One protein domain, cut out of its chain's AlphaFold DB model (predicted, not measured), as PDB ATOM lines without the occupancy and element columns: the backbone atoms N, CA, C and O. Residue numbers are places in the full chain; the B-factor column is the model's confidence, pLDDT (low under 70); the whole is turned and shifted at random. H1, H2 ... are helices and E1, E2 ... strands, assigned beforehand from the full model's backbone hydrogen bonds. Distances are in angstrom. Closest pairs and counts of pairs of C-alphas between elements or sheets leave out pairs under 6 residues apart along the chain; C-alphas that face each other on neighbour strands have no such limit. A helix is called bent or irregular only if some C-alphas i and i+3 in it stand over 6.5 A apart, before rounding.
ATOM      1  N   ASN A 164     -35.398 -34.892 -18.907       85.94
ATOM      2  CA  ASN A 164     -36.104 -35.449 -17.749       85.94
ATOM      3  C   ASN A 164     -35.943 -36.967 -17.744       85.94
ATOM      4  O   ASN A 164     -36.407 -37.648 -18.655       85.94
ATOM      5  N   ILE A 165     -35.277 -37.490 -16.723       83.12
ATOM      6  CA  ILE A 165     -34.896 -38.894 -16.626       83.12
ATOM      7  C   ILE A 165     -35.612 -39.497 -15.424       83.12
ATOM      8  O   ILE A 165     -35.515 -39.001 -14.300       83.12
ATOM      9  N   LYS A 166     -36.320 -40.604 -15.660       76.44
ATOM     10  CA  LYS A 166     -36.905 -41.398 -14.580       76.44
ATOM     11  C   LYS A 166     -35.776 -41.964 -13.730       76.44
ATOM     12  O   LYS A 166     -34.916 -42.681 -14.248       76.44
ATOM     13  N   PHE A 167     -35.773 -41.645 -12.443       69.94
ATOM     14  CA  PHE A 167     -34.804 -42.212 -11.528       69.94
ATOM     15  C   PHE A 167     -35.205 -43.655 -11.213       69.94
ATOM     16  O   PHE A 167     -36.289 -43.863 -10.668       69.94
ATOM     17  N   PRO A 168     -34.393 -44.669 -11.565       65.25
ATOM     18  CA  PRO A 168     -34.695 -46.026 -11.135       65.25
ATOM     19  C   PRO A 168     -34.598 -46.058  -9.609       65.25
ATOM     20  O   PRO A 168     -33.545 -45.758  -9.067       65.25
ATOM     21  N   LEU A 169     -35.672 -46.367  -8.886       64.00
ATOM     22  CA  LEU A 169     -35.565 -46.497  -7.433       64.00
ATOM     23  C   LEU A 169     -34.771 -47.768  -7.099       64.00
ATOM     24  O   LEU A 169     -35.000 -48.807  -7.729       64.00
ATOM     25  N   PRO A 170     -33.818 -47.715  -6.148       59.09
ATOM     26  CA  PRO A 170     -33.076 -48.903  -5.762       59.09
ATOM     27  C   PRO A 170     -34.035 -49.957  -5.192       59.09
ATOM     28  O   PRO A 170     -35.056 -49.601  -4.589       59.09
ATOM     29  N   PRO A 171     -33.719 -51.254  -5.348       54.25
ATOM     30  CA  PRO A 171     -34.450 -52.288  -4.640       54.25
ATOM     31  C   PRO A 171     -34.334 -52.045  -3.132       54.25
ATOM     32  O   PRO A 171     -33.264 -51.714  -2.617       54.25
ATOM     33  N   ILE A 172     -35.444 -52.209  -2.420       51.75
ATOM     34  CA  ILE A 172     -35.568 -51.921  -0.985       51.75
ATOM     35  C   ILE A 172     -34.716 -52.878  -0.150       51.75
ATOM     36  O   ILE A 172     -34.250 -52.517   0.928       51.75
ATOM     37  N   MET A 173     -34.491 -54.095  -0.649       43.81
ATOM     38  CA  MET A 173     -33.630 -55.086  -0.015       43.81
ATOM     39  C   MET A 173     -32.686 -55.711  -1.046       43.81
ATOM     40  O   MET A 173     -33.150 -56.229  -2.062       43.81
ATOM     41  N   PRO A 403     -33.748 -38.078  15.176       88.06
ATOM     42  CA  PRO A 403     -33.735 -38.663  13.835       88.06
ATOM     43  C   PRO A 403     -34.047 -37.658  12.726       88.06
ATOM     44  O   PRO A 403     -33.321 -37.586  11.733       88.06
ATOM     45  N   THR A 404     -35.084 -36.838  12.903       90.88
ATOM     46  CA  THR A 404     -35.461 -35.813  11.921       90.88
ATOM     47  C   THR A 404     -34.373 -34.763  11.785       90.88
ATOM     48  O   THR A 404     -34.021 -34.406  10.662       90.88
ATOM     49  N   LEU A 405     -33.797 -34.286  12.894       90.88
ATOM     50  CA  LEU A 405     -32.688 -33.330  12.840       90.88
ATOM     51  C   LEU A 405     -31.462 -33.925  12.132       90.88
ATOM     52  O   LEU A 405     -30.830 -33.244  11.329       90.88
ATOM     53  N   LEU A 406     -31.161 -35.204  12.368       88.81
ATOM     54  CA  LEU A 406     -30.080 -35.900  11.679       88.81
ATOM     55  C   LEU A 406     -30.321 -35.965  10.174       88.81
ATOM     56  O   LEU A 406     -29.485 -35.485   9.405       88.81
ATOM     57  N   LEU A 407     -31.472 -36.481   9.746       89.38
ATOM     58  CA  LEU A 407     -31.794 -36.608   8.325       89.38
ATOM     59  C   LEU A 407     -31.830 -35.242   7.623       89.38
ATOM     60  O   LEU A 407     -31.282 -35.080   6.535       89.38
ATOM     61  N   THR A 408     -32.418 -34.234   8.262       89.12
ATOM     62  CA  THR A 408     -32.472 -32.874   7.709       89.12
ATOM     63  C   THR A 408     -31.102 -32.205   7.665       89.12
ATOM     64  O   THR A 408     -30.830 -31.504   6.700       89.12
ATOM     65  N   SER A 409     -30.199 -32.482   8.613       88.38
ATOM     66  CA  SER A 409     -28.811 -31.994   8.554       88.38
ATOM     67  C   SER A 409     -27.991 -32.605   7.417       88.38
ATOM     68  O   SER A 409     -27.098 -31.947   6.883       88.38
ATOM     69  N   ILE A 410     -28.323 -33.833   7.002       87.50
ATOM     70  CA  ILE A 410     -27.757 -34.455   5.799       87.50
ATOM     71  C   ILE A 410     -28.293 -33.741   4.552       87.50
ATOM     72  O   ILE A 410     -27.515 -33.375   3.676       87.50
ATOM     73  N   LEU A 411     -29.606 -33.497   4.485       87.00
ATOM     74  CA  LEU A 411     -30.236 -32.808   3.351       87.00
ATOM     75  C   LEU A 411     -29.807 -31.339   3.228       87.00
ATOM     76  O   LEU A 411     -29.731 -30.817   2.116       87.00
ATOM     77  N   ASP A 412     -29.484 -30.682   4.345       86.44
ATOM     78  CA  ASP A 412     -29.106 -29.266   4.404       86.44
ATOM     79  C   ASP A 412     -27.879 -28.931   3.539       86.44
ATOM     80  O   ASP A 412     -27.719 -27.786   3.123       86.44
ATOM     81  N   VAL A 413     -27.062 -29.927   3.161       85.69
ATOM     82  CA  VAL A 413     -25.973 -29.758   2.181       85.69
ATOM     83  C   VAL A 413     -26.450 -29.088   0.886       85.69
ATOM     84  O   VAL A 413     -25.777 -28.199   0.373       85.69
ATOM     85  N   PHE A 414     -27.658 -29.409   0.411       87.31
ATOM     86  CA  PHE A 414     -28.231 -28.798  -0.792       87.31
ATOM     87  C   PHE A 414     -28.686 -27.343  -0.578       87.31
ATOM     88  O   PHE A 414     -28.801 -26.592  -1.548       87.31
ATOM     89  N   GLY A 415     -28.929 -26.938   0.672       85.69
ATOM     90  CA  GLY A 415     -29.388 -25.601   1.050       85.69
ATOM     91  C   GLY A 415     -28.263 -24.607   1.370       85.69
ATOM     92  O   GLY A 415     -28.478 -23.397   1.261       85.69
ATOM     93  N   LYS A 416     -27.058 -25.088   1.714       78.62
ATOM     94  CA  LYS A 416     -25.927 -24.268   2.208       78.62
ATOM     95  C   LYS A 416     -25.419 -23.203   1.231       78.62
ATOM     96  O   LYS A 416     -24.967 -22.151   1.672       78.62
ATOM     97  N   ASN A 417     -25.540 -23.431  -0.076       80.56
ATOM     98  CA  ASN A 417     -25.080 -22.495  -1.111       80.56
ATOM     99  C   ASN A 417     -26.201 -21.581  -1.640       80.56
ATOM    100  O   ASN A 417     -26.202 -21.237  -2.821       80.56
ATOM    101  N   GLU A 418     -27.182 -21.214  -0.807       78.38
ATOM    102  CA  GLU A 418     -28.315 -20.345  -1.190       78.38
ATOM    103  C   GLU A 418     -29.066 -20.865  -2.437       78.38
ATOM    104  O   GLU A 418     -29.452 -20.108  -3.329       78.38
ATOM    105  N   GLY A 419     -29.204 -22.189  -2.559       72.00
ATOM    106  CA  GLY A 419     -29.840 -22.830  -3.715       72.00
ATOM    107  C   GLY A 419     -29.023 -22.796  -5.018       72.00
ATOM    108  O   GLY A 419     -29.529 -23.213  -6.064       72.00
ATOM    109  N   LYS A 420     -27.758 -22.344  -5.000       84.25
ATOM    110  CA  LYS A 420     -26.853 -22.404  -6.170       84.25
ATOM    111  C   LYS A 420     -26.464 -23.836  -6.549       84.25
ATOM    112  O   LYS A 420     -26.080 -24.056  -7.695       84.25
ATOM    113  N   GLY A 421     -26.671 -24.795  -5.648       87.19
ATOM    114  CA  GLY A 421     -26.314 -26.202  -5.814       87.19
ATOM    115  C   GLY A 421     -24.950 -26.531  -5.214       87.19
ATOM    116  O   GLY A 421     -24.244 -25.650  -4.719       87.19
ATOM    117  N   ILE A 422     -24.609 -27.812  -5.241       91.31
ATOM    118  CA  ILE A 422     -23.330 -28.351  -4.759       91.31
ATOM    119  C   ILE A 422     -22.546 -28.947  -5.926       91.31
ATOM    120  O   ILE A 422     -23.134 -29.310  -6.952       91.31
ATOM    121  N   ASP A 423     -21.229 -29.049  -5.781       92.56
ATOM    122  CA  ASP A 423     -20.391 -29.725  -6.772       92.56
ATOM    123  C   ASP A 423     -20.701 -31.230  -6.761       92.56
ATOM    124  O   ASP A 423     -20.481 -31.921  -5.766       92.56
ATOM    125  N   ALA A 424     -21.217 -31.745  -7.879       90.94
ATOM    126  CA  ALA A 424     -21.637 -33.137  -7.993       90.94
ATOM    127  C   ALA A 424     -20.467 -34.130  -7.868       90.94
ATOM    128  O   ALA A 424     -20.694 -35.290  -7.519       90.94
ATOM    129  N   VAL A 425     -19.235 -33.708  -8.167       92.06
ATOM    130  CA  VAL A 425     -18.049 -34.581  -8.213       92.06
ATOM    131  C   VAL A 425     -17.042 -34.226  -7.118       92.06
ATOM    132  O   VAL A 425     -16.352 -35.117  -6.624       92.06
ATOM    133  N   GLY A 426     -16.968 -32.954  -6.723       88.06
ATOM    134  CA  GLY A 426     -16.002 -32.445  -5.746       88.06
ATOM    135  C   GLY A 426     -16.510 -32.323  -4.308       88.06
ATOM    136  O   GLY A 426     -15.688 -32.272  -3.391       88.06
ATOM    137  N   GLU A 427     -17.826 -32.309  -4.070       86.94
ATOM    138  CA  GLU A 427     -18.396 -32.137  -2.728       86.94
ATOM    139  C   GLU A 427     -19.108 -33.409  -2.245       86.94
ATOM    140  O   GLU A 427     -20.032 -33.919  -2.879       86.94
ATOM    141  N   SER A 428     -18.667 -33.950  -1.101       84.75
ATOM    142  CA  SER A 428     -19.333 -35.105  -0.492       84.75
ATOM    143  C   SER A 428     -20.684 -34.680   0.080       84.75
ATOM    144  O   SER A 428     -20.742 -33.739   0.873       84.75
ATOM    145  N   ILE A 429     -21.754 -35.406  -0.252       82.62
ATOM    146  CA  ILE A 429     -23.084 -35.209   0.353       82.62
ATOM    147  C   ILE A 429     -23.161 -35.756   1.780       82.62
ATOM    148  O   ILE A 429     -23.994 -35.326   2.574       82.62
ATOM    149  N   LEU A 430     -22.284 -36.702   2.126       82.25
ATOM    150  CA  LEU A 430     -22.185 -37.235   3.475       82.25
ATOM    151  C   LEU A 430     -21.027 -36.544   4.184       82.25
ATOM    152  O   LEU A 430     -19.859 -36.794   3.901       82.25
ATOM    153  N   GLN A 431     -21.362 -35.665   5.123       79.06
ATOM    154  CA  GLN A 431     -20.392 -34.907   5.908       79.06
ATOM    155  C   GLN A 431     -20.624 -35.177   7.402       79.06
ATOM    156  O   GLN A 431     -21.177 -34.315   8.081       79.06
ATOM    157  N   PRO A 432     -20.213 -36.350   7.937       79.38
ATOM    158  CA  PRO A 432     -20.532 -36.764   9.308       79.38
ATOM    159  C   PRO A 432     -20.207 -35.730  10.384       79.38
ATOM    160  O   PRO A 432     -20.991 -35.514  11.298       79.38
ATOM    161  N   LYS A 433     -19.089 -35.016  10.222       79.88
ATOM    162  CA  LYS A 433     -18.654 -33.946  11.134       79.88
ATOM    163  C   LYS A 433     -19.569 -32.716  11.158       79.88
ATOM    164  O   LYS A 433     -19.405 -31.857  12.011       79.88
ATOM    165  N   GLN A 434     -20.470 -32.592  10.189       81.25
ATOM    166  CA  GLN A 434     -21.454 -31.513  10.100       81.25
ATOM    167  C   GLN A 434     -22.874 -31.993  10.418       81.25
ATOM    168  O   GLN A 434     -23.802 -31.183  10.399       81.25
ATOM    169  N   TRP A 435     -23.058 -33.291  10.674       84.69
ATOM    170  CA  TRP A 435     -24.355 -33.831  11.048       84.69
ATOM    171  C   TRP A 435     -24.763 -33.327  12.423       84.69
ATOM    172  O   TRP A 435     -23.944 -33.193  13.330       84.69
ATOM    173  N   GLN A 436     -26.054 -33.066  12.567       87.25
ATOM    174  CA  GLN A 436     -26.670 -32.679  13.829       87.25
ATOM    175  C   GLN A 436     -27.638 -33.769  14.279       87.25
ATOM    176  O   GLN A 436     -27.880 -34.732  13.563       87.25
ATOM    177  N   GLY A 437     -28.190 -33.655  15.485       81.75
ATOM    178  CA  GLY A 437     -29.145 -34.649  15.982       81.75
ATOM    179  C   GLY A 437     -28.518 -35.995  16.347       81.75
ATOM    180  O   GLY A 437     -29.227 -36.980  16.499       81.75
ATOM    181  N   ILE A 438     -27.203 -36.048  16.516       78.06
ATOM    182  CA  ILE A 438     -26.486 -37.155  17.144       78.06
ATOM    183  C   ILE A 438     -25.372 -36.558  18.017       78.06
ATOM    184  O   ILE A 438     -25.011 -35.397  17.857       78.06
ATOM    185  N   ASN A 439     -24.869 -37.320  18.985       73.38
ATOM    186  CA  ASN A 439     -23.814 -36.871  19.894       73.38
ATOM    187  C   ASN A 439     -22.491 -36.625  19.141       73.38
ATOM    188  O   ASN A 439     -22.051 -37.501  18.393       73.38
ATOM    189  N   ASP A 440     -21.839 -35.488  19.409       71.25
ATOM    190  CA  ASP A 440     -20.552 -35.088  18.819       71.25
ATOM    191  C   ASP A 440     -19.455 -36.151  18.996       71.25
ATOM    192  O   ASP A 440     -18.652 -36.392  18.099       71.25
ATOM    193  N   PHE A 441     -19.465 -36.879  20.122       67.00
ATOM    194  CA  PHE A 441     -18.521 -37.977  20.349       67.00
ATOM    195  C   PHE A 441     -18.632 -39.075  19.281       67.00
ATOM    196  O   PHE A 441     -17.633 -39.699  18.934       67.00
ATOM    197  N   ILE A 442     -19.836 -39.327  18.762       68.00
ATOM    198  CA  ILE A 442     -20.060 -40.337  17.726       68.00
ATOM    199  C   ILE A 442     -19.635 -39.780  16.366       68.00
ATOM    200  O   ILE A 442     -18.904 -40.456  15.646       68.00
ATOM    201  N   THR A 443     -20.032 -38.555  16.016       68.62
ATOM    202  CA  THR A 443     -19.685 -37.949  14.715       68.62
ATOM    203  C   THR A 443     -18.187 -37.732  14.548       68.62
ATOM    204  O   THR A 443     -17.671 -37.960  13.455       68.62
ATOM    205  N   ASP A 444     -17.467 -37.404  15.625       69.44
ATOM    206  CA  ASP A 444     -16.004 -37.279  15.628       69.44
ATOM    207  C   ASP A 444     -15.275 -38.608  15.372       69.44
ATOM    208  O   ASP A 444     -14.122 -38.615  14.930       69.44
ATOM    209  N   LYS A 445     -15.934 -39.737  15.653       68.56
ATOM    210  CA  LYS A 445     -15.391 -41.091  15.473       68.56
ATOM    211  C   LYS A 445     -15.804 -41.734  14.154       68.56
ATOM    212  O   LYS A 445     -15.167 -42.705  13.746       68.56
ATOM    213  N   ILE A 446     -16.823 -41.205  13.476       67.81
ATOM    214  CA  ILE A 446     -17.188 -41.667  12.137       67.81
ATOM    215  C   ILE A 446     -16.073 -41.225  11.172       67.81
ATOM    216  O   ILE A 446     -15.796 -40.024  11.060       67.81
ATOM    217  N   PRO A 447     -15.403 -42.163  10.473       67.62
ATOM    218  CA  PRO A 447     -14.385 -41.803   9.496       67.62
ATOM    219  C   PRO A 447     -14.993 -40.916   8.406       67.62
ATOM    220  O   PRO A 447     -16.190 -40.971   8.141       67.62
ATOM    221  N   GLY A 448     -14.167 -40.100   7.748       68.69
ATOM    222  CA  GLY A 448     -14.634 -39.297   6.618       68.69
ATOM    223  C   GLY A 448     -15.284 -40.191   5.560       68.69
ATOM    224  O   GLY A 448     -14.615 -41.046   4.981       68.69
ATOM    225  N   ILE A 449     -16.585 -40.003   5.329       73.44
ATOM    226  CA  ILE A 449     -17.337 -40.710   4.294       73.44
ATOM    227  C   ILE A 449     -17.334 -39.825   3.050       73.44
ATOM    228  O   ILE A 449     -17.910 -38.741   3.053       73.44
ATOM    229  N   ASN A 450     -16.682 -40.283   1.986       75.62
ATOM    230  CA  ASN A 450     -16.623 -39.560   0.719       75.62
ATOM    231  C   ASN A 450     -17.656 -40.150  -0.240       75.62
ATOM    232  O   ASN A 450     -17.363 -41.104  -0.960       75.62
ATOM    233  N   VAL A 451     -18.871 -39.603  -0.220       82.06
ATOM    234  CA  VAL A 451     -19.939 -39.970  -1.156       82.06
ATOM    235  C   VAL A 451     -20.246 -38.760  -2.014       82.06
ATOM    236  O   VAL A 451     -20.860 -37.800  -1.559       82.06
ATOM    237  N   TYR A 452     -19.808 -38.825  -3.266       86.56
ATOM    238  CA  TYR A 452     -20.043 -37.797  -4.274       86.56
ATOM    239  C   TYR A 452     -21.234 -38.209  -5.129       86.56
ATOM    240  O   TYR A 452     -21.288 -39.344  -5.619       86.56
ATOM    241  N   LEU A 453     -22.200 -37.310  -5.297       86.69
ATOM    242  CA  LEU A 453     -23.471 -37.670  -5.914       86.69
ATOM    243  C   LEU A 453     -23.319 -38.017  -7.404       86.69
ATOM    244  O   LEU A 453     -23.925 -38.978  -7.858       86.69
ATOM    245  N   GLY A 454     -22.473 -37.303  -8.147       89.00
ATOM    246  CA  GLY A 454     -22.192 -37.540  -9.566       89.00
ATOM    247  C   GLY A 454     -21.623 -38.937  -9.857       89.00
ATOM    248  O   GLY A 454     -22.215 -39.684 -10.633       89.00
ATOM    249  N   PRO A 455     -20.515 -39.353  -9.225       87.56
ATOM    250  CA  PRO A 455     -20.023 -40.725  -9.340       87.56
ATOM    251  C   PRO A 455     -21.052 -41.769  -8.882       87.56
ATOM    252  O   PRO A 455     -21.350 -42.697  -9.627       87.56
ATOM    253  N   SER A 456     -21.675 -41.565  -7.714       87.62
ATOM    254  CA  SER A 456     -22.644 -42.522  -7.154       87.62
ATOM    255  C   SER A 456     -23.852 -42.729  -8.074       87.62
ATOM    256  O   SER A 456     -24.340 -43.848  -8.230       87.62
ATOM    257  N   ILE A 457     -24.331 -41.659  -8.719       85.38
ATOM    258  CA  ILE A 457     -25.469 -41.729  -9.637       85.38
ATOM    259  C   ILE A 457     -25.102 -42.379 -10.965       85.38
ATOM    260  O   ILE A 457     -25.929 -43.072 -11.551       85.38
ATOM    261  N   MET A 458     -23.871 -42.187 -11.440       87.88
ATOM    262  CA  MET A 458     -23.386 -42.839 -12.654       87.88
ATOM    263  C   MET A 458     -23.170 -44.337 -12.445       87.88
ATOM    264  O   MET A 458     -23.495 -45.117 -13.337       87.88
ATOM    265  N   ASP A 459     -22.713 -44.747 -11.265       85.56
ATOM    266  CA  ASP A 459     -22.595 -46.166 -10.919       85.56
ATOM    267  C   ASP A 459     -23.970 -46.839 -10.840       85.56
ATOM    268  O   ASP A 459     -24.151 -47.970 -11.288       85.56
ATOM    269  N   PHE A 460     -24.959 -46.124 -10.304       80.62
ATOM    270  CA  PHE A 460     -26.291 -46.666 -10.072       80.62
ATOM    271  C   PHE A 460     -27.216 -46.600 -11.303       80.62
ATOM    272  O   PHE A 460     -27.865 -47.585 -11.651       80.62
ATOM    273  N   ALA A 461     -27.274 -45.456 -11.986       82.25
ATOM    274  CA  ALA A 461     -28.212 -45.169 -13.077       82.25
ATOM    275  C   ALA A 461     -27.524 -44.746 -14.391       82.25
ATOM    276  O   ALA A 461     -28.206 -44.386 -15.353       82.25
ATOM    277  N   GLY A 462     -26.191 -44.813 -14.475       88.62
ATOM    278  CA  GLY A 462     -25.406 -44.324 -15.613       88.62
ATOM    279  C   GLY A 462     -25.889 -44.814 -16.978       88.62
ATOM    280  O   GLY A 462     -26.156 -43.977 -17.837       88.62
ATOM    281  N   PRO A 463     -26.091 -46.125 -17.211       87.56
ATOM    282  CA  PRO A 463     -26.582 -46.608 -18.501       87.56
ATOM    283  C   PRO A 463     -27.950 -46.034 -18.894       87.56
ATOM    284  O   PRO A 463     -28.178 -45.746 -20.068       87.56
ATOM    285  N   ALA A 464     -28.859 -45.843 -17.932       85.12
ATOM    286  CA  ALA A 464     -30.163 -45.235 -18.187       85.12
ATOM    287  C   ALA A 464     -30.020 -43.743 -18.514       85.12
ATOM    288  O   ALA A 464     -30.626 -43.273 -19.478       85.12
ATOM    289  N   ILE A 465     -29.175 -43.022 -17.771       89.12
ATOM    290  CA  ILE A 465     -28.880 -41.607 -18.022       89.12
ATOM    291  C   ILE A 465     -28.297 -41.435 -19.428       89.12
ATOM    292  O   ILE A 465     -28.829 -40.691 -20.246       89.12
ATOM    293  N   LEU A 466     -27.260 -42.203 -19.752       91.94
ATOM    294  CA  LEU A 466     -26.552 -42.152 -21.029       91.94
ATOM    295  C   LEU A 466     -27.442 -42.510 -22.228       91.94
ATOM    296  O   LEU A 466     -27.326 -41.889 -23.285       91.94
ATOM    297  N   ARG A 467     -28.366 -43.466 -22.073       89.75
ATOM    298  CA  ARG A 467     -29.366 -43.778 -23.109       89.75
ATOM    299  C   ARG A 467     -30.350 -42.634 -23.334       89.75
ATOM    300  O   ARG A 467     -30.673 -42.352 -24.484       89.75
ATOM    301  N   ASN A 468     -30.786 -41.953 -22.271       87.44
ATOM    302  CA  ASN A 468     -31.618 -40.748 -22.398       87.44
ATOM    303  C   ASN A 468     -30.859 -39.592 -23.070       87.44
ATOM    304  O   ASN A 468     -31.466 -38.796 -23.774       87.44
ATOM    305  N   LEU A 469     -29.528 -39.554 -22.951       87.75
ATOM    306  CA  LEU A 469     -28.661 -38.650 -23.723       87.75
ATOM    307  C   LEU A 469     -28.436 -39.105 -25.186       87.75
ATOM    308  O   LEU A 469     -27.632 -38.514 -25.901       87.75
ATOM    309  N   GLY A 470     -29.126 -40.155 -25.650       87.31
ATOM    310  CA  GLY A 470     -29.100 -40.624 -27.040       87.31
ATOM    311  C   GLY A 470     -28.036 -41.682 -27.362       87.31
ATOM    312  O   GLY A 470     -27.859 -42.038 -28.536       87.31
ATOM    313  N   LEU A 471     -27.321 -42.205 -26.360       88.56
ATOM    314  CA  LEU A 471     -26.337 -43.269 -26.572       88.56
ATOM    315  C   LEU A 471     -26.995 -44.644 -26.718       88.56
ATOM    316  O   LEU A 471     -27.920 -45.014 -25.998       88.56
ATOM    317  N   SER A 472     -26.468 -45.438 -27.643       84.94
ATOM    318  CA  SER A 472     -26.804 -46.851 -27.810       84.94
ATOM    319  C   SER A 472     -26.042 -47.724 -26.811       84.94
ATOM    320  O   SER A 472     -24.982 -47.340 -26.313       84.94
ATOM    321  N   SER A 473     -26.533 -48.945 -26.564       88.19
ATOM    322  CA  SER A 473     -25.800 -49.932 -25.755       88.19
ATOM    323  C   SER A 473     -24.393 -50.175 -26.301       88.19
ATOM    324  O   SER A 473     -23.448 -50.195 -25.530       88.19
ATOM    325  N   THR A 474     -24.227 -50.236 -27.626       82.62
ATOM    326  CA  THR A 474     -22.915 -50.415 -28.257       82.62
ATOM    327  C   THR A 474     -21.936 -49.295 -27.893       82.62
ATOM    328  O   THR A 474     -20.779 -49.570 -27.593       82.62
ATOM    329  N   GLU A 475     -22.368 -48.034 -27.879       84.12
ATOM    330  CA  GLU A 475     -21.498 -46.906 -27.504       84.12
ATOM    331  C   GLU A 475     -21.100 -46.948 -26.025       84.12
ATOM    332  O   GLU A 475     -19.935 -46.714 -25.701       84.12
ATOM    333  N   ILE A 476     -22.039 -47.301 -25.144       90.06
ATOM    334  CA  ILE A 476     -21.799 -47.461 -23.700       90.06
ATOM    335  C   ILE A 476     -20.871 -48.657 -23.432       90.06
ATOM    336  O   ILE A 476     -19.976 -48.599 -22.588       90.06
ATOM    337  N   ASP A 477     -21.031 -49.747 -24.179       88.62
ATOM    338  CA  ASP A 477     -20.232 -50.956 -24.005       88.62
ATOM    339  C   ASP A 477     -18.788 -50.769 -24.480       88.62
ATOM    340  O   ASP A 477     -17.897 -51.393 -23.910       88.62
ATOM    341  N   ASN A 478     -18.535 -49.875 -25.441       85.38
ATOM    342  CA  ASN A 478     -17.197 -49.612 -25.985       85.38
ATOM    343  C   ASN A 478     -16.444 -48.459 -25.290       85.38
ATOM    344  O   ASN A 478     -15.230 -48.330 -25.464       85.38
ATOM    345  N   ASN A 479     -17.118 -47.639 -24.476       85.62
ATOM    346  CA  ASN A 479     -16.506 -46.487 -23.809       85.62
ATOM    347  C   ASN A 479     -16.647 -46.547 -22.284       85.62
ATOM    348  O   ASN A 479     -17.680 -46.927 -21.744       85.62
ATOM    349  N   ASN A 480     -15.610 -46.112 -21.577       91.62
ATOM    350  CA  ASN A 480     -15.699 -45.688 -20.187       91.62
ATOM    351  C   ASN A 480     -16.153 -44.227 -20.169       91.62
ATOM    352  O   ASN A 480     -15.458 -43.360 -20.702       91.62
ATOM    353  N   ILE A 481     -17.319 -43.969 -19.577       93.12
ATOM    354  CA  ILE A 481     -17.920 -42.636 -19.497       93.12
ATOM    355  C   ILE A 481     -18.051 -42.274 -18.022       93.12
ATOM    356  O   ILE A 481     -18.784 -42.927 -17.281       93.12
ATOM    357  N   THR A 482     -17.337 -41.240 -17.595       92.19
ATOM    358  CA  THR A 482     -17.291 -40.816 -16.192       92.19
ATOM    359  C   THR A 482     -17.693 -39.358 -16.089       92.19
ATOM    360  O   THR A 482     -17.188 -38.531 -16.844       92.19
ATOM    361  N   MET A 483     -18.588 -39.029 -15.159       94.62
ATOM    362  CA  MET A 483     -18.893 -37.636 -14.832       94.62
ATOM    363  C   MET A 483     -17.687 -37.016 -14.122       94.62
ATOM    364  O   MET A 483     -17.224 -37.555 -13.120       94.62
ATOM    365  N   ILE A 484     -17.174 -35.909 -14.653       93.94
ATOM    366  CA  ILE A 484     -15.988 -35.219 -14.119       93.94
ATOM    367  C   ILE A 484     -16.297 -33.832 -13.562       93.94
ATOM    368  O   ILE A 484     -15.519 -33.326 -12.761       93.94
ATOM    369  N   ALA A 485     -17.429 -33.242 -13.946       94.12
ATOM    370  CA  ALA A 485     -17.916 -31.991 -13.385       94.12
ATOM    371  C   ALA A 485     -19.441 -31.910 -13.496       94.12
ATOM    372  O   ALA A 485     -20.057 -32.588 -14.324       94.12
ATOM    373  N   GLY A 486     -20.036 -31.062 -12.666       93.94
ATOM    374  CA  GLY A 486     -21.457 -30.744 -12.698       93.94
ATOM    375  C   GLY A 486     -21.892 -30.069 -11.406       93.94
ATOM    376  O   GLY A 486     -21.261 -30.217 -10.362       93.94
ATOM    377  N   THR A 487     -22.985 -29.323 -11.469       94.19
ATOM    378  CA  THR A 487     -23.660 -28.774 -10.288       94.19
ATOM    379  C   THR A 487     -24.938 -29.551 -10.051       94.19
ATOM    380  O   THR A 487     -25.692 -29.776 -10.994       94.19
ATOM    381  N   VAL A 488     -25.220 -29.932  -8.809       93.00
ATOM    382  CA  VAL A 488     -26.458 -30.631  -8.461       93.00
ATOM    383  C   VAL A 488     -27.310 -29.830  -7.485       93.00
ATOM    384  O   VAL A 488     -26.810 -29.224  -6.537       93.00
ATOM    385  N   LYS A 489     -28.618 -29.810  -7.741       92.94
ATOM    386  CA  LYS A 489     -29.631 -29.109  -6.948       92.94
ATOM    387  C   LYS A 489     -30.755 -30.061  -6.585       92.94
ATOM    388  O   LYS A 489     -31.278 -30.759  -7.448       92.94
ATOM    389  N   LEU A 490     -31.180 -30.026  -5.330       90.94
ATOM    390  CA  LEU A 490     -32.475 -30.563  -4.933       90.94
ATOM    391  C   LEU A 490     -33.526 -29.477  -5.173       90.94
ATOM    392  O   LEU A 490     -33.314 -28.327  -4.787       90.94
ATOM    393  N   GLN A 491     -34.627 -29.815  -5.837       91.25
ATOM    394  CA  GLN A 491     -35.700 -28.869  -6.132       91.25
ATOM    395  C   GLN A 491     -37.051 -29.462  -5.761       91.25
ATOM    396  O   GLN A 491     -37.320 -30.634  -6.029       91.25
ATOM    397  N   PHE A 492     -37.906 -28.623  -5.191       91.12
ATOM    398  CA  PHE A 492     -39.283 -28.958  -4.859       91.12
ATOM    399  C   PHE A 492     -40.222 -28.118  -5.709       91.12
ATOM    400  O   PHE A 492     -39.920 -26.976  -6.053       91.12
ATOM    401  N   LYS A 493     -41.364 -28.688  -6.074       92.12
ATOM    402  CA  LYS A 493     -42.416 -27.961  -6.773       92.12
ATOM    403  C   LYS A 493     -43.421 -27.445  -5.757       92.12
ATOM    404  O   LYS A 493     -44.003 -28.237  -5.020       92.12
ATOM    405  N   ASN A 494     -43.628 -26.137  -5.695       90.88
ATOM    406  CA  ASN A 494     -44.538 -25.537  -4.723       90.88
ATOM    407  C   ASN A 494     -46.019 -25.690  -5.139       90.88
ATOM    408  O   ASN A 494     -46.347 -26.226  -6.200       90.88
ATOM    409  N   SER A 495     -46.937 -25.203  -4.298       86.94
ATOM    410  CA  SER A 495     -48.386 -25.247  -4.558       86.94
ATOM    411  C   SER A 495     -48.836 -24.403  -5.756       86.94
ATOM    412  O   SER A 495     -49.928 -24.621  -6.273       86.94
ATOM    413  N   ASN A 496     -48.008 -23.457  -6.206       89.94
ATOM    414  CA  ASN A 496     -48.253 -22.641  -7.397       89.94
ATOM    415  C   ASN A 496     -47.715 -23.309  -8.673       89.94
ATOM    416  O   ASN A 496     -47.720 -22.688  -9.733       89.94
ATOM    417  N   ASN A 497     -47.286 -24.576  -8.587       87.38
ATOM    418  CA  ASN A 497     -46.737 -25.362  -9.692       87.38
ATOM    419  C   ASN A 497     -45.376 -24.845 -10.207       87.38
ATOM    420  O   ASN A 497     -44.984 -25.156 -11.334       87.38
ATOM    421  N   GLU A 498     -44.638 -24.096  -9.383       92.38
ATOM    422  CA  GLU A 498     -43.315 -23.548  -9.701       92.38
ATOM    423  C   GLU A 498     -42.208 -24.368  -9.025       92.38
ATOM    424  O   GLU A 498     -42.351 -24.799  -7.880       92.38
ATOM    425  N   TRP A 499     -41.097 -24.588  -9.735       91.94
ATOM    426  CA  TRP A 499     -39.911 -25.242  -9.176       91.94
ATOM    427  C   TRP A 499     -39.070 -24.241  -8.386       91.94
ATOM    428  O   TRP A 499     -38.628 -23.229  -8.928       91.94
ATOM    429  N   GLU A 500     -38.787 -24.571  -7.134       93.06
ATOM    430  CA  GLU A 500     -37.919 -23.807  -6.245       93.06
ATOM    431  C   GLU A 500     -36.731 -24.660  -5.792       93.06
ATOM    432  O   GLU A 500     -36.836 -25.876  -5.604       93.06
ATOM    433  N   ASN A 501     -35.572 -24.020  -5.639       93.38
ATOM    434  CA  ASN A 501     -34.392 -24.692  -5.106       93.38
ATOM    435  C   ASN A 501     -34.606 -25.009  -3.626       93.38
ATOM    436  O   ASN A 501     -35.216 -24.225  -2.894       93.38
ATOM    437  N   PHE A 502     -34.066 -26.140  -3.185       91.19
ATOM    438  CA  PHE A 502     -34.008 -26.458  -1.772       91.19
ATOM    439  C   PHE A 502     -33.188 -25.396  -1.043       91.19
ATOM    440  O   PHE A 502     -32.099 -25.011  -1.480       91.19
ATOM    441  N   THR A 503     -33.745 -24.897   0.050       89.69
ATOM    442  CA  THR A 503     -33.113 -23.873   0.883       89.69
ATOM    443  C   THR A 503     -32.645 -24.492   2.188       89.69
ATOM    444  O   THR A 503     -33.019 -25.619   2.508       89.69
ATOM    445  N   THR A 504     -31.778 -23.799   2.926       88.06
ATOM    446  CA  THR A 504     -31.404 -24.283   4.258       88.06
ATOM    447  C   THR A 504     -32.652 -24.390   5.129       88.06
ATOM    448  O   THR A 504     -33.473 -23.472   5.169       88.06
ATOM    449  N   ILE A 505     -32.806 -25.536   5.786       86.62
ATOM    450  CA  ILE A 505     -33.978 -25.839   6.618       86.62
ATOM    451  C   ILE A 505     -33.620 -25.915   8.099       86.62
ATOM    452  O   ILE A 505     -34.469 -26.260   8.910       86.62
ATOM    453  N   LEU A 506     -32.374 -25.636   8.474       88.75
ATOM    454  CA  LEU A 506     -31.948 -25.649   9.867       88.75
ATOM    455  C   LEU A 506     -31.997 -24.237  10.446       88.75
ATOM    456  O   LEU A 506     -31.231 -23.357  10.057       88.75
ATOM    457  N   GLU A 507     -32.882 -24.034  11.418       86.56
ATOM    458  CA  GLU A 507     -33.065 -22.750  12.087       86.56
ATOM    459  C   GLU A 507     -32.686 -22.848  13.566       86.56
ATOM    460  O   GLU A 507     -32.983 -23.831  14.254       86.56
ATOM    461  N   LYS A 508     -32.044 -21.798  14.090       85.00
ATOM    462  CA  LYS A 508     -31.780 -21.689  15.529       85.00
ATOM    463  C   LYS A 508     -33.029 -21.202  16.255       85.00
ATOM    464  O   LYS A 508     -33.508 -20.100  15.999       85.00
ATOM    465  N   ASN A 509     -33.485 -21.980  17.228       80.00
ATOM    466  CA  ASN A 509     -34.508 -21.595  18.190       80.00
ATOM    467  C   ASN A 509     -33.902 -21.619  19.604       80.00
ATOM    468  O   ASN A 509     -33.780 -22.673  20.236       80.00
ATOM    469  N   GLY A 510     -33.453 -20.449  20.073       81.25
ATOM    470  CA  GLY A 510     -32.612 -20.343  21.267       81.25
ATOM    471  C   GLY A 510     -31.288 -21.090  21.074       81.25
ATOM    472  O   GLY A 510     -30.605 -20.892  20.069       81.25
ATOM    473  N   ASP A 511     -30.961 -21.982  22.011       74.88
ATOM    474  CA  ASP A 511     -29.744 -22.809  21.970       74.88
ATOM    475  C   ASP A 511     -29.903 -24.109  21.155       74.88
ATOM    476  O   ASP A 511     -28.969 -24.908  21.077       74.88
ATOM    477  N   LYS A 512     -31.079 -24.363  20.559       77.44
ATOM    478  CA  LYS A 512     -31.372 -25.602  19.820       77.44
ATOM    479  C   LYS A 512     -31.504 -25.346  18.324       77.44
ATOM    480  O   LYS A 512     -32.126 -24.369  17.914       77.44
ATOM    481  N   MET A 513     -30.974 -26.260  17.514       85.69
ATOM    482  CA  MET A 513     -31.296 -26.306  16.089       85.69
ATOM    483  C   MET A 513     -32.603 -27.067  15.881       85.69
ATOM    484  O   MET A 513     -32.807 -28.123  16.484       85.69
ATOM    485  N   VAL A 514     -33.481 -26.534  15.034       87.19
ATOM    486  CA  VAL A 514     -34.777 -27.131  14.712       87.19
ATOM    487  C   VAL A 514     -34.966 -27.143  13.190       87.19
ATOM    488  O   VAL A 514     -34.698 -26.126  12.548       87.19
ATOM    489  N   PRO A 515     -35.432 -28.256  12.598       90.94
ATOM    490  CA  PRO A 515     -35.732 -28.300  11.171       90.94
ATOM    491  C   PRO A 515     -37.039 -27.575  10.815       90.94
ATOM    492  O   PRO A 515     -38.094 -27.869  11.379       90.94
ATOM    493  N   ASN A 516     -37.002 -26.688   9.822       92.00
ATOM    494  CA  ASN A 516     -38.162 -26.103   9.159       92.00
ATOM    495  C   ASN A 516     -38.561 -26.954   7.945       92.00
ATOM    496  O   ASN A 516     -38.035 -26.823   6.842       92.00
ATOM    497  N   LEU A 517     -39.544 -27.828   8.145       92.62
ATOM    498  CA  LEU A 517     -39.982 -28.807   7.144       92.62
ATOM    499  C   LEU A 517     -41.009 -28.245   6.142       92.62
ATOM    500  O   LEU A 517     -41.528 -28.990   5.311       92.62
ATOM    501  N   THR A 518     -41.320 -26.945   6.198       93.12
ATOM    502  CA  THR A 518     -42.426 -26.331   5.438       93.12
ATOM    503  C   THR A 518     -42.323 -26.571   3.933       93.12
ATOM    504  O   THR A 518     -43.333 -26.900   3.311       93.12
ATOM    505  N   GLN A 519     -41.126 -26.428   3.354       91.56
ATOM    506  CA  GLN A 519     -40.898 -26.634   1.920       91.56
ATOM    507  C   GLN A 519     -41.234 -28.074   1.501       91.56
ATOM    508  O   GLN A 519     -41.960 -28.283   0.534       91.56
ATOM    509  N   ILE A 520     -40.785 -29.068   2.275       91.31
ATOM    510  CA  ILE A 520     -41.009 -30.493   1.985       91.31
ATOM    511  C   ILE A 520     -42.491 -30.856   2.159       91.31
ATOM    512  O   ILE A 520     -43.084 -31.514   1.302       91.31
ATOM    513  N   LEU A 521     -43.114 -30.394   3.248       93.00
ATOM    514  CA  LEU A 521     -44.510 -30.702   3.583       93.00
ATOM    515  C   LEU A 521     -45.528 -30.073   2.622       93.00
ATOM    516  O   LEU A 521     -46.644 -30.572   2.513       93.00
ATOM    517  N   LYS A 522     -45.165 -28.981   1.939       92.44
ATOM    518  CA  LYS A 522     -46.026 -28.301   0.954       92.44
ATOM    519  C   LYS A 522     -45.682 -28.633  -0.497       92.44
ATOM    520  O   LYS A 522     -46.375 -28.156  -1.397       92.44
ATOM    521  N   ALA A 523     -44.625 -29.405  -0.732       91.19
ATOM    522  CA  ALA A 523     -44.215 -29.763  -2.075       91.19
ATOM    523  C   ALA A 523     -45.270 -30.635  -2.770       91.19
ATOM    524  O   ALA A 523     -45.873 -31.521  -2.167       91.19
ATOM    525  N   THR A 524     -45.467 -30.395  -4.061       89.00
ATOM    526  CA  THR A 524     -46.298 -31.223  -4.945       89.00
ATOM    527  C   THR A 524     -45.458 -32.214  -5.747       89.00
ATOM    528  O   THR A 524     -45.976 -33.237  -6.188       89.00
ATOM    529  N   ASP A 525     -44.160 -31.934  -5.898       86.81
ATOM    530  CA  ASP A 525     -43.192 -32.776  -6.598       86.81
ATOM    531  C   ASP A 525     -41.760 -32.501  -6.096       86.81
ATOM    532  O   ASP A 525     -41.502 -31.477  -5.453       86.81
ATOM    533  N   VAL A 526     -40.827 -33.402  -6.398       87.00
ATOM    534  CA  VAL A 526     -39.402 -33.291  -6.060       87.00
ATOM    535  C   VAL A 526     -38.529 -33.894  -7.161       87.00
ATOM    536  O   VAL A 526     -38.813 -34.970  -7.691       87.00
ATOM    537  N   LYS A 527     -37.428 -33.210  -7.479       88.31
ATOM    538  CA  LYS A 527     -36.424 -33.685  -8.438       88.31
ATOM    539  C   LYS A 527     -35.010 -33.320  -8.007       88.31
ATOM    540  O   LYS A 527     -34.796 -32.367  -7.253       88.31
ATOM    541  N   ILE A 528     -34.043 -34.059  -8.537       90.12
ATOM    542  CA  ILE A 528     -32.618 -33.749  -8.411       90.12
ATOM    543  C   ILE A 528     -32.131 -33.277  -9.779       90.12
ATOM    544  O   ILE A 528     -32.107 -34.055 -10.728       90.12
ATOM    545  N   SER A 529     -31.766 -32.005  -9.891       92.06
ATOM    546  CA  SER A 529     -31.326 -31.385 -11.140       92.06
ATOM    547  C   SER A 529     -29.807 -31.361 -11.221       92.06
ATOM    548  O   SER A 529     -29.152 -30.785 -10.351       92.06
ATOM    549  N   PHE A 530     -29.252 -31.978 -12.258       93.56
ATOM    550  CA  PHE A 530     -27.842 -31.915 -12.614       93.56
ATOM    551  C   PHE A 530     -27.668 -30.917 -13.753       93.56
ATOM    552  O   PHE A 530     -28.274 -31.045 -14.817       93.56
ATOM    553  N   MET A 531     -26.828 -29.920 -13.521       93.06
ATOM    554  CA  MET A 531     -26.588 -28.809 -14.428       93.06
ATOM    555  C   MET A 531     -25.119 -28.744 -14.821       93.06
ATOM    556  O   MET A 531     -24.240 -29.036 -14.005       93.06
ATOM    557  N   ASN A 532     -24.862 -28.281 -16.042       92.06
ATOM    558  CA  ASN A 532     -23.525 -28.067 -16.592       92.06
ATOM    559  C   ASN A 532     -22.624 -29.307 -16.452       92.06
ATOM    560  O   ASN A 532     -21.474 -29.232 -16.015       92.06
ATOM    561  N   VAL A 533     -23.193 -30.480 -16.729       94.19
ATOM    562  CA  VAL A 533     -22.517 -31.756 -16.536       94.19
ATOM    563  C   VAL A 533     -21.489 -31.971 -17.632       94.19
ATOM    564  O   VAL A 533     -21.774 -31.859 -18.830       94.19
ATOM    565  N   GLN A 534     -20.293 -32.357 -17.204       92.44
ATOM    566  CA  GLN A 534     -19.192 -32.719 -18.074       92.44
ATOM    567  C   GLN A 534     -18.819 -34.187 -17.871       92.44
ATOM    568  O   GLN A 534     -18.680 -34.666 -16.742       92.44
ATOM    569  N   PHE A 535     -18.624 -34.896 -18.978       93.62
ATOM    570  CA  PHE A 535     -18.195 -36.284 -18.996       93.62
ATOM    571  C   PHE A 535     -16.813 -36.402 -19.618       93.62
ATOM    572  O   PHE A 535     -16.530 -35.790 -20.646       93.62
ATOM    573  N   LYS A 536     -15.988 -37.267 -19.038       91.56
ATOM    574  CA  LYS A 536     -14.798 -37.814 -19.678       91.56
ATOM    575  C   LYS A 536     -15.166 -39.128 -20.347       91.56
ATOM    576  O   LYS A 536     -15.672 -40.037 -19.690       91.56
ATOM    577  N   VAL A 537     -14.868 -39.237 -21.635       90.06
ATOM    578  CA  VAL A 537     -15.068 -40.448 -22.432       90.06
ATOM    579  C   VAL A 537     -13.706 -40.992 -22.826       90.06
ATOM    580  O   VAL A 537     -12.883 -40.293 -23.417       90.06
ATOM    581  N   THR A 538     -13.449 -42.238 -22.452       85.56
ATOM    582  CA  THR A 538     -12.209 -42.961 -22.746       85.56
ATOM    583  C   THR A 538     -12.589 -44.306 -23.348       85.56
ATOM    584  O   THR A 538     -13.373 -45.022 -22.725       85.56
ATOM    585  N   PRO A 539     -12.066 -44.708 -24.511       82.19
ATOM    586  CA  PRO A 539     -12.370 -46.027 -25.037       82.19
ATOM    587  C   PRO A 539     -11.853 -47.139 -24.120       82.19
ATOM    588  O   PRO A 539     -10.772 -47.023 -23.537       82.19
ATOM    589  N   LYS A 540     -12.612 -48.232 -23.984       84.81
ATOM    590  CA  LYS A 540     -12.253 -49.316 -23.048       84.81
ATOM    591  C   LYS A 540     -10.957 -50.024 -23.421       84.81
ATOM    592  O   LYS A 540     -10.175 -50.364 -22.537       84.81
ATOM    593  N   ASP A 541     -10.705 -50.164 -24.715       77.00
ATOM    594  CA  ASP A 541      -9.530 -50.862 -25.235       77.00
ATOM    595  C   ASP A 541      -8.293 -49.954 -25.360       77.00
ATOM    596  O   ASP A 541      -7.213 -50.420 -25.731       77.00
ATOM    597  N   ASN A 542      -8.415 -48.659 -25.024       70.50
ATOM    598  CA  ASN A 542      -7.331 -47.692 -25.161       70.50
ATOM    599  C   ASN A 542      -7.474 -46.489 -24.223       70.50
ATOM    600  O   ASN A 542      -8.009 -45.434 -24.562       70.50
ATOM    601  N   ASN A 543      -6.875 -46.614 -23.043       70.50
ATOM    602  CA  ASN A 543      -6.880 -45.562 -22.029       70.50
ATOM    603  C   ASN A 543      -6.000 -44.338 -22.352       70.50
ATOM    604  O   ASN A 543      -5.974 -43.391 -21.566       70.50
ATOM    605  N   LYS A 544      -5.258 -44.345 -23.469       71.62
ATOM    606  CA  LYS A 544      -4.397 -43.221 -23.874       71.62
ATOM    607  C   LYS A 544      -5.170 -42.103 -24.566       71.62
ATOM    608  O   LYS A 544      -4.631 -41.011 -24.715       71.62
ATOM    609  N   ILE A 545      -6.395 -42.380 -25.009       72.31
ATOM    610  CA  ILE A 545      -7.258 -41.414 -25.681       72.31
ATOM    611  C   ILE A 545      -8.402 -41.074 -24.733       72.31
ATOM    612  O   ILE A 545      -9.162 -41.952 -24.339       72.31
ATOM    613  N   ALA A 546      -8.535 -39.803 -24.375       80.19
ATOM    614  CA  ALA A 546      -9.654 -39.323 -23.581       80.19
ATOM    615  C   ALA A 546     -10.121 -37.973 -24.114       80.19
ATOM    616  O   ALA A 546      -9.297 -37.118 -24.438       80.19
ATOM    617  N   TYR A 547     -11.435 -37.795 -24.178       84.56
ATOM    618  CA  TYR A 547     -12.064 -36.531 -24.536       84.56
ATOM    619  C   TYR A 547     -13.062 -36.131 -23.470       84.56
ATOM    620  O   TYR A 547     -13.684 -36.980 -22.830       84.56
ATOM    621  N   GLU A 548     -13.218 -34.829 -23.312       89.31
ATOM    622  CA  GLU A 548     -14.208 -34.250 -22.424       89.31
ATOM    623  C   GLU A 548     -15.351 -33.665 -23.246       89.31
ATOM    624  O   GLU A 548     -15.151 -33.140 -24.346       89.31
ATOM    625  N   THR A 549     -16.566 -33.780 -22.726       87.69
ATOM    626  CA  THR A 549     -17.731 -33.117 -23.311       87.69
ATOM    627  C   THR A 549     -17.692 -31.618 -23.010       87.69
ATOM    628  O   THR A 549     -16.899 -31.146 -22.195       87.69
ATOM    629  N   ASN A 550     -18.542 -30.845 -23.681       82.88
ATOM    630  CA  ASN A 550     -18.557 -29.380 -23.608       82.88
ATOM    631  C   ASN A 550     -19.101 -28.801 -22.288       82.88
ATOM    632  O   ASN A 550     -19.131 -27.585 -22.145       82.88
ATOM    633  N   GLY A 551     -19.543 -29.644 -21.349       82.81
ATOM    634  CA  GLY A 551     -20.062 -29.200 -20.056       82.81
ATOM    635  C   GLY A 551     -21.457 -28.575 -20.107       82.81
ATOM    636  O   GLY A 551     -21.861 -27.960 -19.131       82.81
ATOM    637  N   ASN A 552     -22.206 -28.724 -21.205       84.44
ATOM    638  CA  ASN A 552     -23.527 -28.094 -21.362       84.44
ATOM    639  C   ASN A 552     -24.694 -29.054 -21.100       84.44
ATOM    640  O   ASN A 552     -25.842 -28.719 -21.381       84.44
ATOM    641  N   VAL A 553     -24.419 -30.260 -20.595       89.62
ATOM    642  CA  VAL A 553     -25.458 -31.269 -20.389       89.62
ATOM    643  C   VAL A 553     -26.233 -30.956 -19.118       89.62
ATOM    644  O   VAL A 553     -25.659 -30.882 -18.033       89.62
ATOM    645  N   ASN A 554     -27.550 -30.847 -19.252       92.50
ATOM    646  CA  ASN A 554     -28.469 -30.699 -18.133       92.50
ATOM    647  C   ASN A 554     -29.418 -31.899 -18.102       92.50
ATOM    648  O   ASN A 554     -29.958 -32.300 -19.137       92.50
ATOM    649  N   PHE A 555     -29.656 -32.465 -16.924       91.62
ATOM    650  CA  PHE A 555     -30.695 -33.471 -16.749       91.62
ATOM    651  C   PHE A 555     -31.300 -33.434 -15.350       91.62
ATOM    652  O   PHE A 555     -30.618 -33.199 -14.358       91.62
ATOM    653  N   ASP A 556     -32.590 -33.723 -15.280       90.44
ATOM    654  CA  ASP A 556     -33.346 -33.844 -14.048       90.44
ATOM    655  C   ASP A 556     -33.634 -35.316 -13.773       90.44
ATOM    656  O   ASP A 556     -34.129 -36.034 -14.641       90.44
ATOM    657  N   LEU A 557     -33.368 -35.757 -12.549       86.75
ATOM    658  CA  LEU A 557     -33.786 -37.057 -12.046       86.75
ATOM    659  C   LEU A 557     -35.094 -36.898 -11.286       86.75
ATOM    660  O   LEU A 557     -35.155 -36.222 -10.254       86.75
ATOM    661  N   TRP A 558     -36.132 -37.536 -11.808       79.88
ATOM    662  CA  TRP A 558     -37.463 -37.526 -11.221       79.88
ATOM    663  C   TRP A 558     -37.657 -38.805 -10.419       79.88
ATOM    664  O   TRP A 558     -37.499 -39.898 -10.961       79.88
ATOM    665  N   LEU A 559     -38.058 -38.674  -9.154       68.44
ATOM    666  CA  LEU A 559     -38.406 -39.798  -8.271       68.44
ATOM    667  C   LEU A 559     -39.799 -40.388  -8.593       68.44
ATOM    668  O   LEU A 559     -40.436 -40.994  -7.740       68.44
ATOM    669  N   SER A 560     -40.293 -40.162  -9.815       58.81
ATOM    670  CA  SER A 560     -41.618 -40.581 -10.266       58.81
ATOM    671  C   SER A 560     -41.617 -42.030 -10.725       58.81
ATOM    672  O   SER A 560     -40.783 -42.424 -11.542       58.81
ATOM    673  N   ASP A 561     -42.613 -42.790 -10.272       52.62
ATOM    674  CA  ASP A 561     -42.892 -44.143 -10.752       52.62
ATOM    675  C   ASP A 561     -43.953 -44.179 -11.859       52.62
ATOM    676  O   ASP A 561     -43.977 -45.128 -12.652       52.62
ATOM    677  N   LEU A 562     -44.778 -43.133 -11.971       43.09
ATOM    678  CA  LEU A 562     -45.910 -43.057 -12.890       43.09
ATOM    679  C   LEU A 562     -45.494 -42.379 -14.201       43.09
ATOM    680  O   LEU A 562     -45.418 -41.154 -14.292       43.09
ATOM    681  N   MET A 563     -45.259 -43.193 -15.236       33.72
ATOM    682  CA  MET A 563     -45.381 -42.723 -16.617       33.72
ATOM    683  C   MET A 563     -46.860 -42.743 -16.989       33.72
ATOM    684  O   MET A 563     -47.391 -43.796 -17.328       33.72
ATOM    685  N   ASN A 564     -47.495 -41.578 -16.916       33.97
ATOM    686  CA  ASN A 564     -48.538 -41.209 -17.863       33.97
ATOM    687  C   ASN A 564     -48.081 -39.950 -18.585       33.97
ATOM    688  O   ASN A 564     -47.716 -38.987 -17.871       33.97
TER     689      ASN A 564
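This is residues 164 to 173 and 403 to 564 of the 564 residues of an uncharacterized protein of Spiroplasma sp. NBRC 100390 (UniProt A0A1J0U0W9). Two long bent strands, E2 and E6, pair side by side as a twisted ribbon; E7 and the short E1 widen it on one side, E3 on the other, and the kinked helix H3 packs beside E2 and E1. H4 sits at one end of the ribbon; near the other end H1 packs on a small separate hairpin, E4 and E5, while H2 lies far out on a long loop. The 172 printed residues run E1 H1 H2 H3 H4 E2 E3 E4 E5 H5 E6 E7, mixed helices and strands; the large mixed sheet has the order E1 E7 E6 E2 E3. The whole is only just compact, close to loose, with a radius of gyration of the C-alphas of 18.2 A and spans of 59 by 43 by 34 A.

Find C-alpha 479 at (-16.506, -46.487, -23.809); from there E2, residues 479 to 493, runs 36.1 A and bends by 70 degrees at residue 485. E6, residues 525 to 539, runs 38.3 A and bends by 63 degrees at residue 532. E7 is residues 553 to 558, ending at (-37.463, -37.526, -11.221); E1 is 164 to 166 and E3 499 to 501. E4 is 506 to 509, E5 512 to 515. Look for H1 at 403 to 414, 18.5 A, starting at (-33.735, -38.663, 13.835); H2 at 440 to 443; H3 at 453 to 468, 18.6 A; H4 at 473 to 478; and H5 at 518 to 522. H3 is irregular, with C-alphas 460 and 463 8.4 A apart.

Begin with E6 and E2, antiparallel: N 489 and O 529 are 2.8 A apart. E7 is antiparallel to E6, with N 530 and O 555 at 2.8 A. E1 is parallel to E7, with N 165 and O 556 at 2.8 A. The hairpin E2 and E3 has N 500 and O 492 at 2.9 A; the hairpin E4 and E5 has N 509 and O 512 at 2.8 A. H3 is only just at the sheet's level, at a height of 4.0 A; its closest C-alphas to E2 are Gly 454 and Met 483, 6.2 A. H4 only just touches H3, with 3 pairs of C-alphas within 8 A, the closest Pro 463 and Ile 476, 7.1 A. H1, H4 and H5 only graze this sheet. The closest C-alphas of H1 and E5 are Leu 405 and Pro 515, 6.1 A. H2 is apart from H1 and H3. Every O i to N i+4 pair is within hydrogen-bond range in H4 and H5, 6 of 8 in H1 and 10 of 12 in H3; H2 is too short for one.

The farthest C-alphas, Gly 510 and Asp 541, are 60.2 A apart. Residues 174 to 402 are not printed, and C-alphas 173 and 403 are 21.5 A apart across this cut. The links H1 to H2 and E6 to E7 are long. Confidence is under 70 at residues 167 to 173, 441 to 448 and 559 to 564.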